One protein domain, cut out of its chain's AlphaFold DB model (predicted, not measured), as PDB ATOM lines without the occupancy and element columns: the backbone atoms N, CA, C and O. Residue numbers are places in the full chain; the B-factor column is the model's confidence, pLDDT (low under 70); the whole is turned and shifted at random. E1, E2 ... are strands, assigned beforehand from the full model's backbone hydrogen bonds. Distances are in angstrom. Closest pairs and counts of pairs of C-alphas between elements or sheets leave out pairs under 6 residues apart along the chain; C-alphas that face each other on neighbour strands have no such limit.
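Overview. This is residues 9 to 99 of the 111 residues of an uncharacterized protein of Proteobacteria bacterium SG_bin7 (UniProt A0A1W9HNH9). A single antiparallel sheet is curled like part of a barrel and folded back on itself, with E1, E2, E3 and E4 in one leaf facing E6 and E7 in the other, and E5 as the hinge. The curl is not closed into a full barrel, and E1 and E7 are its two edge strands; the long hairpin of E5 and E6 runs along the longest axis, and E2 crosses its direction. The printed part has 91 residues with no named helix and seven named strands, E1 to E7, which follow the same order across the sheet as along the chain; the class is all strand. The whole is compact, with a radius of gyration of the C-alphas of 13.8 A and spans of 43 by 29 by 22 A.

Along the chain. E1, residues 9 to 14, begins with C-alpha 9 at (31.962, -47.554, 33.448) and is 15.7 A long. E2, residues 21 to 30, is 25.5 A long and bends by 60 degrees at residue 24. E3 is residues 35 to 40, 15.6 A, and E4 is residues 49 to 57, 24.1 A. E5, residues 60 to 71, is 35.5 A long and ends with C-alpha 71 at (11.501, -66.769, 26.860). E6, residues 74 to 87, is 35.2 A long and bends by 64 degrees at residue 77. E7, residues 95 to 98, is 9.9 A long and ends with C-alpha 98 at (15.556, -49.041, 39.159).

Arrangement. The strands form a meander, each the antiparallel neighbour of the one before, and each such pair is a hairpin. In E1 and E2, at 144 degrees, N 11 and O 25 are 2.9 A apart, within hydrogen-bond range. In E2 and E3, N 28 and O 37 are within range at 2.9 A. E3 and E4 stand at 133 degrees, with N 36 and O 51 at 2.9 A. In E4 and E5, N 54 and O 62 are at 2.8 A. E5 and E6, at 162 degrees, have N 63 and O 84 at 2.8 A and N 69 and O 77 at 2.9 A. In E6 and E7, N 97 and O 83 are at 2.8 A. Among the pairs that are apart are E1 and E5, E2 and E6, and E4 and E7.

Size, cuts and confidence. The C-alphas farthest apart, those of Asn 72 and Asn 89, are 44.1 A apart. The printed part has no cut. The links E2 to E3, E4 to E5 and E5 to E6 are tight, the other three are short, and no link is long. The sheet is strongly twisted. The mean pLDDT of the printed part is 89.7, and residue 91 is under 70.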
ATOM      1  N   LEU A   9      32.315 -48.527  32.417       92.25
ATOM      2  CA  LEU A   9      31.962 -47.554  33.448       92.25
ATOM      3  C   LEU A   9      31.580 -48.273  34.744       92.25
ATOM      4  O   LEU A   9      30.982 -49.347  34.712       92.25
ATOM      5  N   SER A  10      31.936 -47.698  35.892       92.94
ATOM      6  CA  SER A  10      31.595 -48.273  37.202       92.94
ATOM      7  C   SER A  10      30.230 -47.776  37.672       92.94
ATOM      8  O   SER A  10      29.973 -46.575  37.641       92.94
ATOM      9  N   LEU A  11      29.384 -48.684  38.158       93.38
ATOM     10  CA  LEU A  11      28.105 -48.361  38.788       93.38
ATOM     11  C   LEU A  11      28.261 -48.304  40.308       93.38
ATOM     12  O   LEU A  11      29.018 -49.080  40.899       93.38
ATOM     13  N   LYS A  12      27.523 -47.393  40.947       93.69
ATOM     14  CA  LYS A  12      27.502 -47.237  42.403       93.69
ATOM     15  C   LYS A  12      26.079 -47.019  42.908       93.69
ATOM     16  O   LYS A  12      25.315 -46.284  42.292       93.69
ATOM     17  N   TRP A  13      25.765 -47.599  44.060       90.88
ATOM     18  CA  TRP A  13      24.600 -47.237  44.859       90.88
ATOM     19  C   TRP A  13      24.919 -45.985  45.663       90.88
ATOM     20  O   TRP A  13      25.971 -45.940  46.298       90.88
ATOM     21  N   LEU A  14      24.029 -44.995  45.656       89.81
ATOM     22  CA  LEU A  14      24.127 -43.780  46.464       89.81
ATOM     23  C   LEU A  14      23.084 -43.842  47.583       89.81
ATOM     24  O   LEU A  14      21.892 -43.947  47.307       89.81
ATOM     25  N   CYS A  15      23.518 -43.759  48.840       85.62
ATOM     26  CA  CYS A  15      22.606 -43.576  49.965       85.62
ATOM     27  C   CYS A  15      22.199 -42.094  50.040       85.62
ATOM     28  O   CYS A  15      23.061 -41.267  50.349       85.62
ATOM     29  N   PRO A  16      20.925 -41.728  49.810       84.06
ATOM     30  CA  PRO A  16      20.517 -40.322  49.787       84.06
ATOM     31  C   PRO A  16      20.594 -39.659  51.169       84.06
ATOM     32  O   PRO A  16      20.791 -38.454  51.253       84.06
ATOM     33  N   LEU A  17      20.488 -40.438  52.254       87.81
ATOM     34  CA  LEU A  17      20.549 -39.919  53.625       87.81
ATOM     35  C   LEU A  17      21.972 -39.572  54.070       87.81
ATOM     36  O   LEU A  17      22.169 -38.631  54.830       87.81
ATOM     37  N   THR A  18      22.966 -40.349  53.633       91.56
ATOM     38  CA  THR A  18      24.347 -40.214  54.125       91.56
ATOM     39  C   THR A  18      25.340 -39.777  53.052       91.56
ATOM     40  O   THR A  18      26.516 -39.611  53.364       91.56
ATOM     41  N   GLY A  19      24.929 -39.710  51.781       89.12
ATOM     42  CA  GLY A  19      25.803 -39.459  50.627       89.12
ATOM     43  C   GLY A  19      26.839 -40.559  50.355       89.12
ATOM     44  O   GLY A  19      27.695 -40.408  49.484       89.12
ATOM     45  N   LYS A  20      26.798 -41.675  51.095       90.19
ATOM     46  CA  LYS A  20      27.774 -42.762  50.945       90.19
ATOM     47  C   LYS A  20      27.509 -43.519  49.654       90.19
ATOM     48  O   LYS A  20      26.354 -43.718  49.278       90.19
ATOM     49  N   THR A  21      28.585 -43.975  49.016       91.44
ATOM     50  CA  THR A  21      28.492 -44.799  47.812       91.44
ATOM     51  C   THR A  21      29.003 -46.211  48.049       91.44
ATOM     52  O   THR A  21      29.975 -46.413  48.775       91.44
ATOM     53  N   HIS A  22      28.351 -47.186  47.420       91.00
ATOM     54  CA  HIS A  22      28.742 -48.596  47.443       91.00
ATOM     55  C   HIS A  22      28.871 -49.118  46.007       91.00
ATOM     56  O   HIS A  22      28.094 -48.690  45.154       91.00
ATOM     57  N   PRO A  23      29.822 -50.018  45.698       93.12
ATOM     58  CA  PRO A  23      29.900 -50.649  44.381       93.12
ATOM     59  C   PRO A  23      28.575 -51.323  43.996       93.12
ATOM     60  O   PRO A  23      27.928 -51.936  44.843       93.12
ATOM     61  N   ALA A  24      28.171 -51.184  42.731       92.00
ATOM     62  CA  ALA A  24      26.914 -51.734  42.219       92.00
ATOM     63  C   ALA A  24      27.061 -52.500  40.896       92.00
ATOM     64  O   ALA A  24      26.060 -52.955  40.349       92.00
ATOM     65  N   GLY A  25      28.279 -52.620  40.368       92.81
ATOM     66  CA  GLY A  25      28.570 -53.316  39.119       92.81
ATOM     67  C   GLY A  25      29.133 -52.393  38.046       92.81
ATOM     68  O   GLY A  25      29.924 -51.489  38.331       92.81
ATOM     69  N   VAL A  26      28.789 -52.655  36.784       94.12
ATOM     70  CA  VAL A  26      29.453 -52.049  35.618       94.12
ATOM     71  C   VAL A  26      28.481 -51.771  34.469       94.12
ATOM     72  O   VAL A  26      27.496 -52.484  34.283       94.12
ATOM     73  N   ALA A  27      28.789 -50.765  33.656       94.25
ATOM     74  CA  ALA A  27      28.062 -50.433  32.437       94.25
ATOM     75  C   ALA A  27      28.989 -50.431  31.216       94.25
ATOM     76  O   ALA A  27      30.179 -50.129  31.323       94.25
ATOM     77  N   PHE A  28      28.426 -50.769  30.059       93.44
ATOM     78  CA  PHE A  28      29.117 -50.814  28.772       93.44
ATOM     79  C   PHE A  28      28.305 -50.045  27.739       93.44
ATOM     80  O   PHE A  28      27.136 -50.371  27.524       93.44
ATOM     81  N   TYR A  29      28.909 -49.047  27.097       90.88
ATOM     82  CA  TYR A  29      28.237 -48.293  26.042       90.88
ATOM     83  C   TYR A  29      28.202 -49.082  24.730       90.88
ATOM     84  O   TYR A  29      29.239 -49.552  24.247       90.88
ATOM     85  N   ASN A  30      27.018 -49.212  24.140       89.94
ATOM     86  CA  ASN A  30      26.814 -49.794  22.825       89.94
ATOM     87  C   ASN A  30      26.691 -48.673  21.786       89.94
ATOM     88  O   ASN A  30      25.668 -47.994  21.713       89.94
ATOM     89  N   GLN A  31      27.731 -48.491  20.967       86.44
ATOM     90  CA  GLN A  31      27.761 -47.431  19.954       86.44
ATOM     91  C   GLN A  31      26.695 -47.617  18.870       86.44
ATOM     92  O   GLN A  31      26.133 -46.624  18.415       86.44
ATOM     93  N   ASP A  32      26.380 -48.860  18.504       87.00
ATOM     94  CA  ASP A  32      25.437 -49.155  17.422       87.00
ATOM     95  C   ASP A  32      23.989 -48.854  17.829       87.00
ATOM     96  O   ASP A  32      23.171 -48.450  17.007       87.00
ATOM     97  N   GLN A  33      23.660 -49.060  19.109       85.06
ATOM     98  CA  GLN A  33      22.302 -48.871  19.638       85.06
ATOM     99  C   GLN A  33      22.114 -47.539  20.373       85.06
ATOM    100  O   GLN A  33      20.973 -47.153  20.637       85.06
ATOM    101  N   GLY A  34      23.206 -46.843  20.705       87.81
ATOM    102  CA  GLY A  34      23.173 -45.615  21.496       87.81
ATOM    103  C   GLY A  34      22.642 -45.823  22.918       87.81
ATOM    104  O   GLY A  34      22.060 -44.906  23.493       87.81
ATOM    105  N   ASP A  35      22.788 -47.029  23.472       92.88
ATOM    106  CA  ASP A  35      22.348 -47.386  24.822       92.88
ATOM    107  C   ASP A  35      23.505 -47.945  25.663       92.88
ATOM    108  O   ASP A  35      24.560 -48.322  25.152       92.88
ATOM    109  N   TYR A  36      23.334 -47.964  26.985       94.00
ATOM    110  CA  TYR A  36      24.262 -48.656  27.874       94.00
ATOM    111  C   TYR A  36      23.671 -49.987  28.290       94.00
ATOM    112  O   TYR A  36      22.542 -50.050  28.771       94.00
ATOM    113  N   ARG A  37      24.469 -51.047  28.209       94.06
ATOM    114  CA  ARG A  37      24.174 -52.311  28.874       94.06
ATOM    115  C   ARG A  37      24.684 -52.249  30.310       94.06
ATOM    116  O   ARG A  37      25.888 -52.103  30.521       94.06
ATOM    117  N   LEU A  38      23.796 -52.425  31.282       94.12
ATOM    118  CA  LEU A  38      24.136 -52.437  32.704       94.12
ATOM    119  C   LEU A  38      24.224 -53.880  33.219       94.12
ATOM    120  O   LEU A  38      23.363 -54.717  32.929       94.12
ATOM    121  N   LYS A  39      25.257 -54.157  34.013       92.12
ATOM    122  CA  LYS A  39      25.382 -55.349  34.854       92.12
ATOM    123  C   LYS A  39      25.395 -54.894  36.306       92.12
ATOM    124  O   LYS A  39      26.346 -54.237  36.722       92.12
ATOM    125  N   VAL A  40      24.334 -55.219  37.036       91.44
ATOM    126  CA  VAL A  40      24.173 -54.839  38.441       91.44
ATOM    127  C   VAL A  40      24.486 -56.049  39.309       91.44
ATOM    128  O   VAL A  40      23.836 -57.077  39.148       91.44
ATOM    129  N   ASP A  41      25.437 -55.927  40.233       90.06
ATOM    130  CA  ASP A  41      25.973 -57.073  40.993       90.06
ATOM    131  C   ASP A  41      24.910 -57.789  41.847       90.06
ATOM    132  O   ASP A  41      25.007 -58.986  42.092       90.06
ATOM    133  N   MET A  42      23.879 -57.063  42.292       87.31
ATOM    134  CA  MET A  42      22.777 -57.616  43.095       87.31
ATOM    135  C   MET A  42      21.679 -58.300  42.266       87.31
ATOM    136  O   MET A  42      20.761 -58.884  42.839       87.31
ATOM    137  N   LEU A  43      21.715 -58.198  40.935       87.00
ATOM    138  CA  LEU A  43      20.754 -58.868  40.062       87.00
ATOM    139  C   LEU A  43      21.338 -60.193  39.548       87.00
ATOM    140  O   LEU A  43      22.552 -60.295  39.379       87.00
ATOM    141  N   PRO A  44      20.493 -61.200  39.253       86.88
ATOM    142  CA  PRO A  44      20.938 -62.422  38.588       86.88
ATOM    143  C   PRO A  44      21.734 -62.122  37.311       86.88
ATOM    144  O   PRO A  44      21.398 -61.193  36.577       86.88
ATOM    145  N   GLU A  45      22.765 -62.917  37.016       82.19
ATOM    146  CA  GLU A  45      23.677 -62.664  35.887       82.19
ATOM    147  C   GLU A  45      22.959 -62.632  34.524       82.19
ATOM    148  O   GLU A  45      23.350 -61.915  33.594       82.19
ATOM    149  N   ASP A  46      21.878 -63.396  34.396       82.31
ATOM    150  CA  ASP A  46      21.050 -63.448  33.202       82.31
ATOM    151  C   ASP A  46      20.117 -62.232  33.064       82.31
ATOM    152  O   ASP A  46      19.639 -61.956  31.955       82.31
ATOM    153  N   LYS A  47      19.917 -61.456  34.137       86.81
ATOM    154  CA  LYS A  47      19.135 -60.222  34.130       86.81
ATOM    155  C   LYS A  47      19.973 -59.073  33.578       86.81
ATOM    156  O   LYS A  47      20.820 -58.486  34.242       86.81
ATOM    157  N   VAL A  48      19.701 -58.733  32.322       88.38
ATOM    158  CA  VAL A  48      20.353 -57.620  31.627       88.38
ATOM    159  C   VAL A  48      19.444 -56.402  31.651       88.38
ATOM    160  O   VAL A  48      18.283 -56.496  31.246       88.38
ATOM    161  N   LEU A  49      19.994 -55.268  32.081       93.88
ATOM    162  CA  LEU A  49      19.333 -53.972  31.986       93.88
ATOM    163  C   LEU A  49      19.972 -53.119  30.887       93.88
ATOM    164  O   LEU A  49      21.167 -53.240  30.601       93.88
ATOM    165  N   TYR A  50      19.171 -52.235  30.308       94.75
ATOM    166  CA  TYR A  50      19.585 -51.245  29.326       94.75
ATOM    167  C   TYR A  50      19.198 -49.857  29.811       94.75
ATOM    168  O   TYR A  50      18.083 -49.664  30.286       94.75
ATOM    169  N   LEU A  51      20.099 -48.895  29.670       95.50
ATOM    170  CA  LEU A  51      19.844 -47.483  29.925       95.50
ATOM    171  C   LEU A  51      19.820 -46.755  28.588       95.50
ATOM    172  O   LEU A  51      20.823 -46.742  27.869       95.50
ATOM    173  N   LYS A  52      18.682 -46.145  28.266       95.12
ATOM    174  CA  LYS A  52      18.456 -45.493  26.979       95.12
ATOM    175  C   LYS A  52      17.973 -44.067  27.178       95.12
ATOM    176  O   LYS A  52      17.094 -43.828  28.003       95.12
ATOM    177  N   THR A  53      18.522 -43.134  26.406       94.19
ATOM    178  CA  THR A  53      18.050 -41.746  26.387       94.19
ATOM    179  C   THR A  53      16.592 -41.708  25.931       94.19
ATOM    180  O   THR A  53      16.256 -42.262  24.883       94.19
ATOM    181  N   SER A  54      15.727 -41.074  26.719       93.69
ATOM    182  CA  SER A  54      14.302 -40.918  26.415       93.69
ATOM    183  C   SER A  54      13.985 -39.533  25.858       93.69
ATOM    184  O   SER A  54      13.234 -39.420  24.894       93.69
ATOM    185  N   SER A  55      14.556 -38.480  26.443       94.31
ATOM    186  CA  SER A  55      14.326 -37.093  26.035       94.31
ATOM    187  C   SER A  55      15.413 -36.161  26.577       94.31
ATOM    188  O   SER A  55      16.224 -36.542  27.422       94.31
ATOM    189  N   MET A  56      15.428 -34.923  26.084       92.19
ATOM    190  CA  MET A  56      16.277 -33.850  26.594       92.19
ATOM    191  C   MET A  56      15.449 -32.572  26.703       92.19
ATOM    192  O   MET A  56      14.761 -32.192  25.755       92.19
ATOM    193  N   THR A  57      15.486 -31.915  27.857       92.88
ATOM    194  CA  THR A  57      14.731 -30.680  28.112       92.88
ATOM    195  C   THR A  57      15.466 -29.852  29.160       92.88
ATOM    196  O   THR A  57      15.936 -30.404  30.150       92.88
ATOM    197  N   GLU A  58      15.603 -28.543  28.928       86.75
ATOM    198  CA  GLU A  58      16.152 -27.580  29.904       86.75
ATOM    199  C   GLU A  58      17.500 -27.996  30.537       86.75
ATOM    200  O   GLU A  58      17.698 -27.925  31.748       86.75
ATOM    201  N   GLY A  59      18.450 -28.481  29.727       87.25
ATOM    202  CA  GLY A  59      19.774 -28.884  30.229       87.25
ATOM    203  C   GLY A  59      19.767 -30.149  31.101       87.25
ATOM    204  O   GLY A  59      20.749 -30.440  31.790       87.25
ATOM    205  N   LYS A  60      18.672 -30.916  31.071       92.12
ATOM    206  CA  LYS A  60      18.576 -32.261  31.635       92.12
ATOM    207  C   LYS A  60      18.368 -33.284  30.527       92.12
ATOM    208  O   LYS A  60      17.579 -33.076  29.602       92.12
ATOM    209  N   VAL A  61      19.077 -34.399  30.641       92.62
ATOM    210  CA  VAL A  61      18.882 -35.587  29.811       92.62
ATOM    211  C   VAL A  61      18.123 -36.602  30.646       92.62
ATOM    212  O   VAL A  61      18.534 -36.914  31.764       92.62
ATOM    213  N   PHE A  62      17.018 -37.106  30.114       94.88
ATOM    214  CA  PHE A  62      16.217 -38.138  30.749       94.88
ATOM    215  C   PHE A  62      16.512 -39.490  30.116       94.88
ATOM    216  O   PHE A  62      16.777 -39.602  28.914       94.88
ATOM    217  N   TYR A  63      16.449 -40.518  30.947       94.88
ATOM    218  CA  TYR A  63      16.697 -41.891  30.564       94.88
ATOM    219  C   TYR A  63      15.553 -42.782  31.029       94.88
ATOM    220  O   TYR A  63      14.951 -42.564  32.081       94.88
ATOM    221  N   ARG A  64      15.326 -43.850  30.272       95.31
ATOM    222  CA  ARG A  64      14.534 -44.998  30.703       95.31
ATOM    223  C   ARG A  64      15.437 -46.204  30.891       95.31
ATOM    224  O   ARG A  64      16.443 -46.358  30.191       95.31
ATOM    225  N   ILE A  65      15.065 -47.052  31.837       95.00
ATOM    226  CA  ILE A  65      15.791 -48.271  32.168       95.00
ATOM    227  C   ILE A  65      14.905 -49.440  31.786       95.00
ATOM    228  O   ILE A  65      13.775 -49.552  32.253       95.00
ATOM    229  N   GLU A  66      15.419 -50.321  30.942       94.75
ATOM    230  CA  GLU A  66      14.672 -51.446  30.407       94.75
ATOM    231  C   GLU A  66      15.309 -52.771  30.830       94.75
ATOM    232  O   GLU A  66      16.519 -52.950  30.708       94.75
ATOM    233  N   ALA A  67      14.507 -53.735  31.273       92.50
ATOM    234  CA  ALA A  67      14.950 -55.102  31.509       92.50
ATOM    235  C   ALA A  67      14.690 -55.976  30.278       92.50
ATOM    236  O   ALA A  67      13.601 -55.951  29.701       92.50
ATOM    237  N   ALA A  68      15.675 -56.795  29.899       91.44
ATOM    238  CA  ALA A  68      15.465 -57.849  28.913       91.44
ATOM    239  C   ALA A  68      14.491 -58.898  29.466       91.44
ATOM    240  O   ALA A  68      14.815 -59.600  30.424       91.44
ATOM    241  N   VAL A  69      13.339 -59.064  28.822       89.56
ATOM    242  CA  VAL A  69      12.431 -60.175  29.105       89.56
ATOM    243  C   VAL A  69      12.787 -61.321  28.173       89.56
ATOM    244  O   VAL A  69      12.877 -61.144  26.955       89.56
ATOM    245  N   ARG A  70      13.038 -62.503  28.740       88.38
ATOM    246  CA  ARG A  70      13.458 -63.687  27.986       88.38
ATOM    247  C   ARG A  70      12.418 -64.794  28.056       88.38
ATOM    248  O   ARG A  70      11.811 -65.024  29.095       88.38
ATOM    249  N   ARG A  71      12.268 -65.522  26.952       86.75
ATOM    250  CA  ARG A  71      11.501 -66.769  26.860       86.75
ATOM    251  C   ARG A  71      12.355 -67.789  26.120       86.75
ATOM    252  O   ARG A  71      12.878 -67.485  25.049       86.75
ATOM    253  N   ASN A  72      12.531 -68.976  26.699       87.50
ATOM    254  CA  ASN A  72      13.381 -70.041  26.146       87.50
ATOM    255  C   ASN A  72      14.803 -69.548  25.792       87.50
ATOM    256  O   ASN A  72      15.313 -69.802  24.703       87.50
ATOM    257  N   GLY A  73      15.410 -68.751  26.681       82.88
ATOM    258  CA  GLY A  73      16.759 -68.196  26.506       82.88
ATOM    259  C   GLY A  73      16.888 -67.042  25.499       82.88
ATOM    260  O   GLY A  73      17.945 -66.422  25.426       82.88
ATOM    261  N   ARG A  74      15.829 -66.697  24.755       86.56
ATOM    262  CA  ARG A  74      15.830 -65.596  23.777       86.56
ATOM    263  C   ARG A  74      15.147 -64.361  24.342       86.56
ATOM    264  O   ARG A  74      14.116 -64.482  25.000       86.56
ATOM    265  N   VAL A  75      15.702 -63.177  24.076       86.19
ATOM    266  CA  VAL A  75      15.050 -61.901  24.416       86.19
ATOM    267  C   VAL A  75      13.798 -61.757  23.553       86.19
ATOM    268  O   VAL A  75      13.899 -61.776  22.331       86.19
ATOM    269  N   THR A  76      12.628 -61.654  24.183       91.00
ATOM    270  CA  THR A  76      11.342 -61.470  23.493       91.00
ATOM    271  C   THR A  76      11.002 -59.998  23.346       91.00
ATOM    272  O   THR A  76      10.618 -59.560  22.269       91.00
ATOM    273  N   HIS A  77      11.164 -59.233  24.420       91.44
ATOM    274  CA  HIS A  77      10.983 -57.790  24.437       91.44
ATOM    275  C   HIS A  77      11.795 -57.175  25.579       91.44
ATOM    276  O   HIS A  77      12.441 -57.874  26.366       91.44
ATOM    277  N   ARG A  78      11.776 -55.847  25.646       91.69
ATOM    278  CA  ARG A  78      12.339 -55.074  26.746       91.69
ATOM    279  C   ARG A  78      11.188 -54.394  27.483       91.69
ATOM    280  O   ARG A  78      10.332 -53.799  26.836       91.69
ATOM    281  N   ALA A  79      11.152 -54.520  28.804       91.94
ATOM    282  CA  ALA A  79      10.141 -53.886  29.647       91.94
ATOM    283  C   ALA A  79      10.780 -52.729  30.416       91.94
ATOM    284  O   ALA A  79      11.860 -52.902  30.976       91.94
ATOM    285  N   GLU A  80      10.136 -51.565  30.444       93.06
ATOM    286  CA  GLU A  80      10.599 -50.447  31.264       93.06
ATOM    287  C   GLU A  80      10.442 -50.793  32.751       93.06
ATOM    288  O   GLU A  80       9.381 -51.224  33.197       93.06
ATOM    289  N   VAL A  81      11.524 -50.650  33.513       91.56
ATOM    290  CA  VAL A  81      11.596 -51.001  34.941       91.56
ATOM    291  C   VAL A  81      12.100 -49.850  35.803       91.56
ATOM    292  O   VAL A  81      12.238 -50.004  37.016       91.56
ATOM    293  N   GLY A  82      12.407 -48.705  35.203       92.31
ATOM    294  CA  GLY A  82      12.990 -47.586  35.916       92.31
ATOM    295  C   GLY A  82      13.228 -46.377  35.029       92.31
ATOM    296  O   GLY A  82      13.098 -46.435  33.806       92.31
ATOM    297  N   THR A  83      13.623 -45.290  35.670       93.88
ATOM    298  CA  THR A  83      13.913 -44.010  35.026       93.88
ATOM    299  C   THR A  83      15.247 -43.473  35.519       93.88
ATOM    300  O   THR A  83      15.783 -43.904  36.538       93.88
ATOM    301  N   GLY A  84      15.820 -42.532  34.782       93.75
ATOM    302  CA  GLY A  84      17.035 -41.854  35.194       93.75
ATOM    303  C   GLY A  84      17.120 -40.445  34.638       93.75
ATOM    304  O   GLY A  84      16.366 -40.062  33.741       93.75
ATOM    305  N   TYR A  85      18.049 -39.669  35.174       93.81
ATOM    306  CA  TYR A  85      18.326 -38.323  34.701       93.81
ATOM    307  C   TYR A  85      19.802 -37.973  34.873       93.81
ATOM    308  O   TYR A  85      20.480 -38.482  35.765       93.81
ATOM    309  N   ALA A  86      20.283 -37.066  34.033       92.69
ATOM    310  CA  ALA A  86      21.558 -36.388  34.203       92.69
ATOM    311  C   ALA A  86      21.364 -34.890  33.974       92.69
ATOM    312  O   ALA A  86      20.645 -34.485  33.057       92.69
ATOM    313  N   SER A  87      22.010 -34.064  34.796       88.31
ATOM    314  CA  SER A  87      22.087 -32.625  34.555       88.31
ATOM    315  C   SER A  87      23.421 -32.270  33.910       88.31
ATOM    316  O   SER A  87      24.481 -32.694  34.377       88.31
ATOM    317  N   VAL A  88      23.362 -31.438  32.869       78.06
ATOM    318  CA  VAL A  88      24.540 -30.856  32.207       78.06
ATOM    319  C   VAL A  88      25.403 -30.066  33.201       78.06
ATOM    320  O   VAL A  88      26.625 -30.046  33.083       78.06
ATOM    321  N   ASN A  89      24.780 -29.471  34.223       80.62
ATOM    322  CA  ASN A  89      25.444 -28.596  35.192       80.62
ATOM    323  C   ASN A  89      26.233 -29.358  36.272       80.62
ATOM    324  O   ASN A  89      27.066 -28.762  36.948       80.62
ATOM    325  N   GLU A  90      25.991 -30.661  36.439       74.88
ATOM    326  CA  GLU A  90      26.611 -31.492  37.486       74.88
ATOM    327  C   GLU A  90      27.782 -32.344  36.966       74.88
ATOM    328  O   GLU A  90      28.308 -33.187  37.688       74.88
ATOM    329  N   GLY A  91      28.195 -32.160  35.706       67.38
ATOM    330  CA  GLY A  91      29.226 -32.998  35.084       67.38
ATOM    331  C   GLY A  91      28.716 -34.379  34.648       67.38
ATOM    332  O   GLY A  91      29.498 -35.322  34.563       67.38
ATOM    333  N   TYR A  92      27.414 -34.488  34.357       73.50
ATOM    334  CA  TYR A  92      26.738 -35.675  33.816       73.50
ATOM    335  C   TYR A  92      26.788 -36.984  34.642       73.50
ATOM    336  O   TYR A  92      26.829 -38.062  34.036       73.50
ATOM    337  N   PRO A  93      26.718 -36.985  35.991       85.69
ATOM    338  CA  PRO A  93      26.335 -38.210  36.683       85.69
ATOM    339  C   PRO A  93      24.916 -38.606  36.246       85.69
ATOM    340  O   PRO A  93      23.995 -37.788  36.285       85.69
ATOM    341  N   ILE A  94      24.738 -39.856  35.810       91.81
ATOM    342  CA  ILE A  94      23.408 -40.393  35.510       91.81
ATOM    343  C   ILE A  94      22.858 -41.027  36.785       91.81
ATOM    344  O   ILE A  94      23.311 -42.092  37.211       91.81
ATOM    345  N   TYR A  95      21.874 -40.371  37.388       92.56
ATOM    346  CA  TYR A  95      21.117 -40.915  38.507       92.56
ATOM    347  C   TYR A  95      20.023 -41.829  37.970       92.56
ATOM    348  O   TYR A  95      19.365 -41.506  36.982       92.56
ATOM    349  N   MET A  96      19.840 -42.979  38.610       92.50
ATOM    350  CA  MET A  96      18.925 -44.024  38.160       92.50
ATOM    351  C   MET A  96      18.058 -44.500  39.324       92.50
ATOM    352  O   MET A  96      18.581 -44.831  40.385       92.50
ATOM    353  N   ASP A  97      16.751 -44.584  39.088       89.44
ATOM    354  CA  ASP A  97      15.780 -45.280  39.928       89.44
ATOM    355  C   ASP A  97      15.352 -46.567  39.211       89.44
ATOM    356  O   ASP A  97      14.616 -46.535  38.222       89.44
ATOM    357  N   ILE A  98      15.865 -47.705  39.682       85.50
ATOM    358  CA  ILE A  98      15.556 -49.041  39.159       85.50
ATOM    359  C   ILE A  98      14.541 -49.677  40.117       85.50
ATOM    360  O   ILE A  98      14.867 -49.941  41.275       85.50
ATOM    361  N   GLY A  99      13.318 -49.948  39.651       72.25
ATOM    362  CA  GLY A  99      12.267 -50.555  40.476       72.25
ATOM    363  C   GLY A  99      12.599 -51.988  40.941       72.25
ATOM    364  O   GLY A  99      13.491 -52.626  40.370       72.25
TER     365      GLY A  99